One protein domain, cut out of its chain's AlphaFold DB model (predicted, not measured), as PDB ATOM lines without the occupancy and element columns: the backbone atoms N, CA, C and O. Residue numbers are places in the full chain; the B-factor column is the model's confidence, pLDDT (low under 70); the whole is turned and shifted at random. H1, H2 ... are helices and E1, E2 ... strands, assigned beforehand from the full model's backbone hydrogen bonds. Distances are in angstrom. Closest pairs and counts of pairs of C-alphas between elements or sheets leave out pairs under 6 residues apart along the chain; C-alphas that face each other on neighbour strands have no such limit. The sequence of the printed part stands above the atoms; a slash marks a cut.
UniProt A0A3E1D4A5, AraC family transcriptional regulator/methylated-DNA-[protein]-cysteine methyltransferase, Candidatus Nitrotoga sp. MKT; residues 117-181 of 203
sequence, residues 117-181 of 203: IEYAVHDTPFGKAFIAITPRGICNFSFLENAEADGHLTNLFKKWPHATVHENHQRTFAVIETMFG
ATOM      1  N   ILE A 117     197.548 260.066 230.074       96.50
ATOM      2  CA  ILE A 117     197.928 260.900 231.210       96.50
ATOM      3  C   ILE A 117     199.418 261.208 231.114       96.50
ATOM      4  O   ILE A 117     200.265 260.318 231.140       96.50
ATOM      5  N   GLU A 118     199.722 262.491 231.013       96.88
ATOM      6  CA  GLU A 118     201.075 263.027 230.993       96.88
ATOM      7  C   GLU A 118     201.412 263.544 232.389       96.88
ATOM      8  O   GLU A 118     200.653 264.339 232.944       96.88
ATOM      9  N   TYR A 119     202.528 263.114 232.973       96.56
ATOM     10  CA  TYR A 119     202.937 263.576 234.301       96.56
ATOM     11  C   TYR A 119     204.385 264.060 234.335       96.56
ATOM     12  O   TYR A 119     205.176 263.740 233.450       96.56
ATOM     13  N   ALA A 120     204.717 264.844 235.357       95.50
ATOM     14  CA  ALA A 120     206.089 265.180 235.729       95.50
ATOM     15  C   ALA A 120     206.129 265.768 237.148       95.50
ATOM     16  O   ALA A 120     205.092 266.093 237.738       95.50
ATOM     17  N   VAL A 121     207.342 265.952 237.668       94.81
ATOM     18  CA  VAL A 121     207.607 266.733 238.880       94.81
ATOM     19  C   VAL A 121     208.328 268.020 238.501       94.81
ATOM     20  O   VAL A 121     209.347 267.970 237.820       94.81
ATOM     21  N   HIS A 122     207.823 269.157 238.981       93.56
ATOM     22  CA  HIS A 122     208.389 270.484 238.720       93.56
ATOM     23  C   HIS A 122     208.701 271.229 240.008       93.56
ATOM     24  O   HIS A 122     208.022 271.049 241.018       93.56
ATOM     25  N   ASP A 123     209.699 272.106 239.960       91.31
ATOM     26  CA  ASP A 123     209.917 273.097 241.011       91.31
ATOM     27  C   ASP A 123     208.882 274.225 240.885       91.31
ATOM     28  O   ASP A 123     208.618 274.738 239.798       91.31
ATOM     29  N   THR A 124     208.276 274.611 242.006       89.69
ATOM     30  CA  THR A 124     207.285 275.693 242.089       89.69
ATOM     31  C   THR A 124     207.640 276.638 243.242       89.69
ATOM     32  O   THR A 124     208.448 276.277 244.105       89.69
ATOM     33  N   PRO A 125     207.013 277.827 243.345       87.31
ATOM     34  CA  PRO A 125     207.213 278.726 244.487       87.31
ATOM     35  C   PRO A 125     206.892 278.108 245.859       87.31
ATOM     36  O   PRO A 125     207.285 278.666 246.879       87.31
ATOM     37  N   PHE A 126     206.183 276.977 245.886       86.12
ATOM     38  CA  PHE A 126     205.784 276.257 247.098       86.12
ATOM     39  C   PHE A 126     206.560 274.944 247.293       86.12
ATOM     40  O   PHE A 126     206.145 274.093 248.074       86.12
ATOM     41  N   GLY A 127     207.679 274.768 246.583       87.38
ATOM     42  CA  GLY A 127     208.458 273.529 246.568       87.38
ATOM     43  C   GLY A 127     208.145 272.661 245.352       87.38
ATOM     44  O   GLY A 127     207.572 273.129 244.364       87.38
ATOM     45  N   LYS A 128     208.544 271.389 245.396       90.75
ATOM     46  CA  LYS A 128     208.293 270.459 244.291       90.75
ATOM     47  C   LYS A 128     206.811 270.115 244.207       90.75
ATOM     48  O   LYS A 128     206.167 269.884 245.227       90.75
ATOM     49  N   ALA A 129     206.275 270.047 242.997       91.88
ATOM     50  CA  ALA A 129     204.906 269.635 242.741       91.88
ATOM     51  C   ALA A 129     204.870 268.492 241.728       91.88
ATOM     52  O   ALA A 129     205.490 268.571 240.669       91.88
ATOM     53  N   PHE A 130     204.107 267.454 242.050       93.94
ATOM     54  CA  PHE A 130     203.666 266.449 241.099       93.94
ATOM     55  C   PHE A 130     202.435 266.968 240.357       93.94
ATOM     56  O   PHE A 130     201.458 267.402 240.976       93.94
ATOM     57  N   ILE A 131     202.463 266.885 239.032       94.75
ATOM     58  CA  ILE A 131     201.343 267.244 238.166       94.75
ATOM     59  C   ILE A 131     201.074 266.109 237.182       94.75
ATOM     60  O   ILE A 131     202.003 265.565 236.590       94.75
ATOM     61  N   ALA A 132     199.798 265.781 236.990       94.94
ATOM     62  CA  ALA A 132     199.325 264.883 235.948       94.94
ATOM     63  C   ALA A 132     198.175 265.535 235.172       94.94
ATOM     64  O   ALA A 132     197.222 266.069 235.758       94.94
ATOM     65  N   ILE A 133     198.269 265.493 233.847       95.12
ATOM     66  CA  ILE A 133     197.341 266.144 232.926       95.12
ATOM     67  C   ILE A 133     196.777 265.152 231.913       95.12
ATOM     68  O   ILE A 133     197.432 264.203 231.497       95.12
ATOM     69  N   THR A 134     195.545 265.408 231.504       95.00
ATOM     70  CA  THR A 134     194.835 264.750 230.409       95.00
ATOM     71  C   THR A 134     194.662 265.754 229.263       95.00
ATOM     72  O   THR A 134     194.913 266.954 229.442       95.00
ATOM     73  N   PRO A 135     194.115 265.347 228.101       91.25
ATOM     74  CA  PRO A 135     193.744 266.292 227.047       91.25
ATOM     75  C   PRO A 135     192.770 267.400 227.492       91.25
ATOM     76  O   PRO A 135     192.647 268.416 226.809       91.25
ATOM     77  N   ARG A 136     192.067 267.218 228.620       91.50
ATOM     78  CA  ARG A 136     191.034 268.147 229.109       91.50
ATOM     79  C   ARG A 136     191.491 269.039 230.256       91.50
ATOM     80  O   ARG A 136     190.767 269.967 230.611       91.50
ATOM     81  N   GLY A 137     192.668 268.797 230.823       91.56
ATOM     82  CA  GLY A 137     193.195 269.594 231.922       91.56
ATOM     83  C   GLY A 137     193.913 268.742 232.951       91.56
ATOM     84  O   GLY A 137     194.513 267.726 232.631       91.56
ATOM     85  N   ILE A 138     193.873 269.182 234.198       92.69
ATOM     86  CA  ILE A 138     194.692 268.619 235.268       92.69
ATOM     87  C   ILE A 138     193.849 267.619 236.037       92.69
ATOM     88  O   ILE A 138     192.836 267.997 236.620       92.69
ATOM     89  N   CYS A 139     194.260 266.354 236.028       90.94
ATOM     90  CA  CYS A 139     193.565 265.292 236.754       90.94
ATOM     91  C   CYS A 139     194.206 264.984 238.112       90.94
ATOM     92  O   CYS A 139     193.577 264.340 238.956       90.94
ATOM     93  N   ASN A 140     195.448 265.433 238.335       92.00
ATOM     94  CA  ASN A 140     196.122 265.364 239.625       92.00
ATOM     95  C   ASN A 140     197.136 266.508 239.767       92.00
ATOM     96  O   ASN A 140     197.910 266.780 238.850       92.00
ATOM     97  N   PHE A 141     197.136 267.163 240.922       91.62
ATOM     98  CA  PHE A 141     198.158 268.120 241.312       91.62
ATOM     99  C   PHE A 141     198.394 267.996 242.816       91.62
ATOM    100  O   PHE A 141     197.438 267.991 243.592       91.62
ATOM    101  N   SER A 142     199.652 267.897 243.233       90.31
ATOM    102  CA  SER A 142     200.011 267.785 244.649       90.31
ATOM    103  C   SER A 142     201.422 268.301 244.901       90.31
ATOM    104  O   SER A 142     202.305 268.133 244.065       90.31
ATOM    105  N   PHE A 143     201.634 268.935 246.053       89.62
ATOM    106  CA  PHE A 143     202.969 269.319 246.507       89.62
ATOM    107  C   PHE A 143     203.664 268.122 247.161       89.62
ATOM    108  O   PHE A 143     203.017 267.325 247.839       89.62
ATOM    109  N   LEU A 144     204.970 267.994 246.936       86.50
ATOM    110  CA  LEU A 144     205.804 266.921 247.468       86.50
ATOM    111  C   LEU A 144     206.556 267.416 248.704       86.50
ATOM    112  O   LEU A 144     207.291 268.400 248.621       86.50
ATOM    113  N   GLU A 145     206.428 266.703 249.822       75.69
ATOM    114  CA  GLU A 145     207.163 267.020 251.056       75.69
ATOM    115  C   GLU A 145     208.624 266.535 250.998       75.69
ATOM    116  O   GLU A 145     209.524 267.271 251.392       75.69
ATOM    117  N   ASN A 146     208.880 265.348 250.424       69.81
ATOM    118  CA  ASN A 146     210.205 264.697 250.413       69.81
ATOM    119  C   ASN A 146     210.757 264.402 249.002       69.81
ATOM    120  O   ASN A 146     211.600 263.529 248.838       69.81
ATOM    121  N   ALA A 147     210.286 265.113 247.972       62.25
ATOM    122  CA  ALA A 147     210.708 264.962 246.568       62.25
ATOM    123  C   ALA A 147     210.481 263.581 245.905       62.25
ATOM    124  O   ALA A 147     210.828 263.417 244.735       62.25
ATOM    125  N   GLU A 148     209.861 262.616 246.584       71.25
ATOM    126  CA  GLU A 148     209.559 261.296 246.019       71.25
ATOM    127  C   GLU A 148     208.226 261.298 245.253       71.25
ATOM    128  O   GLU A 148     207.162 261.588 245.803       71.25
ATOM    129  N   ALA A 149     208.278 260.951 243.965       75.12
ATOM    130  CA  ALA A 149     207.100 260.860 243.100       75.12
ATOM    131  C   ALA A 149     206.368 259.510 243.213       75.12
ATOM    132  O   ALA A 149     205.203 259.406 242.822       75.12
ATOM    133  N   ASP A 150     207.025 258.481 243.749       81.25
ATOM    134  CA  ASP A 150     206.594 257.080 243.659       81.25
ATOM    135  C   ASP A 150     205.219 256.831 244.292       81.25
ATOM    136  O   ASP A 150     204.378 256.129 243.722       81.25
ATOM    137  N   GLY A 151     204.935 257.466 245.432       84.69
ATOM    138  CA  GLY A 151     203.619 257.386 246.075       84.69
ATOM    139  C   GLY A 151     202.508 258.025 245.233       84.69
ATOM    140  O   GLY A 151     201.409 257.475 245.117       84.69
ATOM    141  N   HIS A 152     202.796 259.155 244.585       86.38
ATOM    142  CA  HIS A 152     201.842 259.857 243.722       86.38
ATOM    143  C   HIS A 152     201.587 259.089 242.426       86.38
ATOM    144  O   HIS A 152     200.436 258.972 242.001       86.38
ATOM    145  N   LEU A 153     202.632 258.486 241.854       87.81
ATOM    146  CA  LEU A 153     202.513 257.602 240.700       87.81
ATOM    147  C   LEU A 153     201.714 256.347 241.020       87.81
ATOM    148  O   LEU A 153     200.793 256.008 240.282       87.81
ATOM    149  N   THR A 154     201.992 255.704 242.153       89.12
ATOM    150  CA  THR A 154     201.231 254.534 242.610       89.12
ATOM    151  C   THR A 154     199.743 254.863 242.741       89.12
ATOM    152  O   THR A 154     198.890 254.117 242.260       89.12
ATOM    153  N   ASN A 155     199.413 256.017 243.327       89.69
ATOM    154  CA  ASN A 155     198.033 256.488 243.427       89.69
ATOM    155  C   ASN A 155     197.412 256.787 242.054       89.69
ATOM    156  O   ASN A 155     196.233 256.493 241.843       89.69
ATOM    157  N   LEU A 156     198.188 257.340 241.118       91.31
ATOM    158  CA  LEU A 156     197.733 257.617 239.759       91.31
ATOM    159  C   LEU A 156     197.405 256.321 239.006       91.31
ATOM    160  O   LEU A 156     196.310 256.216 238.462       91.31
ATOM    161  N   PHE A 157     198.290 255.322 239.041       92.44
ATOM    162  CA  PHE A 157     198.055 254.009 238.430       92.44
ATOM    163  C   PHE A 157     196.901 253.253 239.092       92.44
ATOM    164  O   PHE A 157     196.118 252.601 238.410       92.44
ATOM    165  N   LYS A 158     196.740 253.380 240.414       92.06
ATOM    166  CA  LYS A 158     195.591 252.805 241.126       92.06
ATOM    167  C   LYS A 158     194.271 253.450 240.702       92.06
ATOM    168  O   LYS A 158     193.264 252.755 240.598       92.06
ATOM    169  N   LYS A 159     194.262 254.769 240.481       90.75
ATOM    170  CA  LYS A 159     193.078 255.511 240.018       90.75
ATOM    171  C   LYS A 159     192.772 255.234 238.542       90.75
ATOM    172  O   LYS A 159     191.603 255.169 238.178       90.75
ATOM    173  N   TRP A 160     193.804 255.060 237.720       94.69
ATOM    174  CA  TRP A 160     193.706 254.919 236.267       94.69
ATOM    175  C   TRP A 160     194.419 253.651 235.767       94.69
ATOM    176  O   TRP A 160     195.429 253.750 235.067       94.69
ATOM    177  N   PRO A 161     193.916 252.453 236.117       94.38
ATOM    178  CA  PRO A 161     194.591 251.187 235.820       94.38
ATOM    179  C   PRO A 161     194.702 250.872 234.323       94.38
ATOM    180  O   PRO A 161     195.505 250.026 233.936       94.38
ATOM    181  N   HIS A 162     193.895 251.521 233.482       95.88
ATOM    182  CA  HIS A 162     193.840 251.282 232.039       95.88
ATOM    183  C   HIS A 162     194.295 252.488 231.205       95.88
ATOM    184  O   HIS A 162     194.226 252.434 229.978       95.88
ATOM    185  N   ALA A 163     194.766 253.562 231.849       96.19
ATOM    186  CA  ALA A 163     195.290 254.733 231.156       96.19
ATOM    187  C   ALA A 163     196.715 254.521 230.638       96.19
ATOM    188  O   ALA A 163     197.534 253.836 231.253       96.19
ATOM    189  N   THR A 164     197.039 255.197 229.536       96.75
ATOM    190  CA  THR A 164     198.422 255.317 229.064       96.75
ATOM    191  C   THR A 164     199.097 256.449 229.825       96.75
ATOM    192  O   THR A 164     198.937 257.625 229.489       96.75
ATOM    193  N   VAL A 165     199.836 256.096 230.871       96.00
ATOM    194  CA  VAL A 165     200.559 257.052 231.714       96.00
ATOM    195  C   VAL A 165     202.012 257.135 231.255       96.00
ATOM    196  O   VAL A 165     202.704 256.121 231.220       96.00
ATOM    197  N   HIS A 166     202.488 258.332 230.921       95.75
ATOM    198  CA  HIS A 166     203.890 258.545 230.562       95.75
ATOM    199  C   HIS A 166     204.404 259.896 231.061       95.75
ATOM    200  O   HIS A 166     203.645 260.845 231.266       95.75
ATOM    201  N   GLU A 167     205.713 259.969 231.278       96.50
ATOM    202  CA  GLU A 167     206.362 261.198 231.713       96.50
ATOM    203  C   GLU A 167     206.493 262.176 230.534       96.50
ATOM    204  O   GLU A 167     206.939 261.804 229.447       96.50
ATOM    205  N   ASN A 168     206.096 263.434 230.736       96.50
ATOM    206  CA  ASN A 168     206.207 264.490 229.732       96.50
ATOM    207  C   ASN A 168     206.476 265.839 230.406       96.50
ATOM    208  O   ASN A 168     205.557 266.603 230.719       96.50
ATOM    209  N   HIS A 169     207.759 266.144 230.611       95.31
ATOM    210  CA  HIS A 169     208.210 267.392 231.237       95.31
ATOM    211  C   HIS A 169     207.776 268.636 230.465       95.31
ATOM    212  O   HIS A 169     207.332 269.601 231.074       95.31
ATOM    213  N   GLN A 170     207.852 268.626 229.133       94.94
ATOM    214  CA  GLN A 170     207.603 269.822 228.325       94.94
ATOM    215  C   GLN A 170     206.146 270.296 228.421       94.94
ATOM    216  O   GLN A 170     205.892 271.483 228.639       94.94
ATOM    217  N   ARG A 171     205.177 269.384 228.264       93.31
ATOM    218  CA  ARG A 171     203.753 269.755 228.312       93.31
ATOM    219  C   ARG A 171     203.297 270.129 229.713       93.31
ATOM    220  O   ARG A 171     202.562 271.100 229.872       93.31
ATOM    221  N   THR A 172     203.754 269.397 230.721       94.25
ATOM    222  CA  THR A 172     203.421 269.683 232.120       94.25
ATOM    223  C   THR A 172     204.070 270.977 232.615       94.25
ATOM    224  O   THR A 172     203.411 271.745 233.313       94.25
ATOM    225  N   PHE A 173     205.296 271.292 232.179       93.19
ATOM    226  CA  PHE A 173     205.966 272.555 232.499       93.19
ATOM    227  C   PHE A 173     205.180 273.766 231.985       93.19
ATOM    228  O   PHE A 173     204.987 274.727 232.721       93.19
ATOM    229  N   ALA A 174     204.634 273.702 230.765       91.69
ATOM    230  CA  ALA A 174     203.799 274.780 230.226       91.69
ATOM    231  C   ALA A 174     202.568 275.071 231.114       91.69
ATOM    232  O   ALA A 174     202.153 276.222 231.263       91.69
ATOM    233  N   VAL A 175     201.996 274.035 231.736       90.88
ATOM    234  CA  VAL A 175     200.876 274.179 232.677       90.88
ATOM    235  C   VAL A 175     201.340 274.788 234.003       90.88
ATOM    236  O   VAL A 175     200.670 275.680 234.520       90.88
ATOM    237  N   ILE A 176     202.490 274.357 234.527       90.88
ATOM    238  CA  ILE A 176     203.109 274.921 235.738       90.88
ATOM    239  C   ILE A 176     203.432 276.406 235.554       90.88
ATOM    240  O   ILE A 176     203.064 277.219 236.399       90.88
ATOM    241  N   GLU A 177     204.023 276.781 234.422       89.31
ATOM    242  CA  GLU A 177     204.289 278.179 234.070       89.31
ATOM    243  C   GLU A 177     202.998 278.992 233.951       89.31
ATOM    244  O   GLU A 177     202.940 280.131 234.395       89.31
ATOM    245  N   THR A 178     201.919 278.409 233.428       86.75
ATOM    246  CA  THR A 178     200.615 279.093 233.394       86.75
ATOM    247  C   THR A 178     200.040 279.308 234.805       86.75
ATOM    248  O   THR A 178     199.347 280.294 235.048       86.75
ATOM    249  N   MET A 179     200.306 278.399 235.750       85.38
ATOM    250  CA  MET A 179     199.836 278.522 237.137       85.38
ATOM    251  C   MET A 179     200.649 279.496 237.984       85.38
ATOM    252  O   MET A 179     200.078 280.259 238.763       85.38
ATOM    253  N   PHE A 180     201.975 279.407 237.894       84.44
ATOM    254  CA  PHE A 180     202.902 280.061 238.818       84.44
ATOM    255  C   PHE A 180     203.779 281.122 238.142       84.44
ATOM    256  O   PHE A 180     204.363 281.961 238.832       84.44
ATOM    257  N   GLY A 181     203.846 281.134 236.811       69.69
ATOM    258  CA  GLY A 181     204.491 282.181 236.033       69.69
ATOM    259  C   GLY A 181     203.721 283.492 236.184       69.69
ATOM    260  O   GLY A 181     202.500 283.562 236.050       69.69
TER     261      GLY A 181
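This is residues 117 to 181 of the 203 residues of the protein "AraC family transcriptional regulator/methylated-DNA-[protein]-cysteine methyltransferase" of Candidatus Nitrotoga sp. MKT (UniProt A0A3E1D4A5). A twisted sheet of four strands has one helix on each face: H2 packs close across E1 and E2, while H1 sits higher over the opposite face. The long strands E1, E2 and E3 fold back and forth, and the short E4 lies beside E1. The printed part has 65 residues, in the order E1, E2, E3, H1, E4, H2; the sheet order is E3, E2, E1, E4, mixed, and the class is mixed, helices and strands. It is compact, with a radius of gyration of the C-alphas of 11.1 A, and flat, spanning 33 by 27 by 14 A.

E1, residues 117 to 124, starts at C-alpha 117 (197.928, 260.900, 231.210), measures 20.6 A and bends by 52 degrees at residue 121. E2, residues 127 to 134, measures 22.9 A; E3, residues 137 to 143, 17.6 A; E4, residues 164 to 167, 10.2 A. H1, residues 150 to 159, measures 14.1 A; H2, residues 169 to 180, measures 15.7 A and ends at C-alpha 180 (202.902, 280.061, 238.818).

E1, E2 and E3 form a meander, each strand the antiparallel neighbour of the one before; N 122 and O 129 are 2.9 A apart, N 132 and O 140 2.8 A. E4 is parallel to E1, with N 166 and O 117 at 3.0 A. E3, H1 and E4 make a split strand-helix-strand unit, two strands running the same way with E2 and E1 between them; its crossover is right-handed. H2 is on the sheet at a height of 6.8 A, across the strands; the closest C-alphas of H2 and E1, His 169 and Ala 120, are 5.4 A apart. H1 is on the opposite face at a height of 9.1 A; its closest C-alpha to E2 is His 152, 7.3 A from Phe 130. Every O i to N i+4 pair is within hydrogen-bond range in H1, and 7 of 8 in H2.

The C-alphas of Pro 125 and His 162, the two farthest apart, are 33.0 A apart. The printed part has no cut and no long link. Mean pLDDT of the printed part is 89.9; residues 146 to 147 and 181 are under 70.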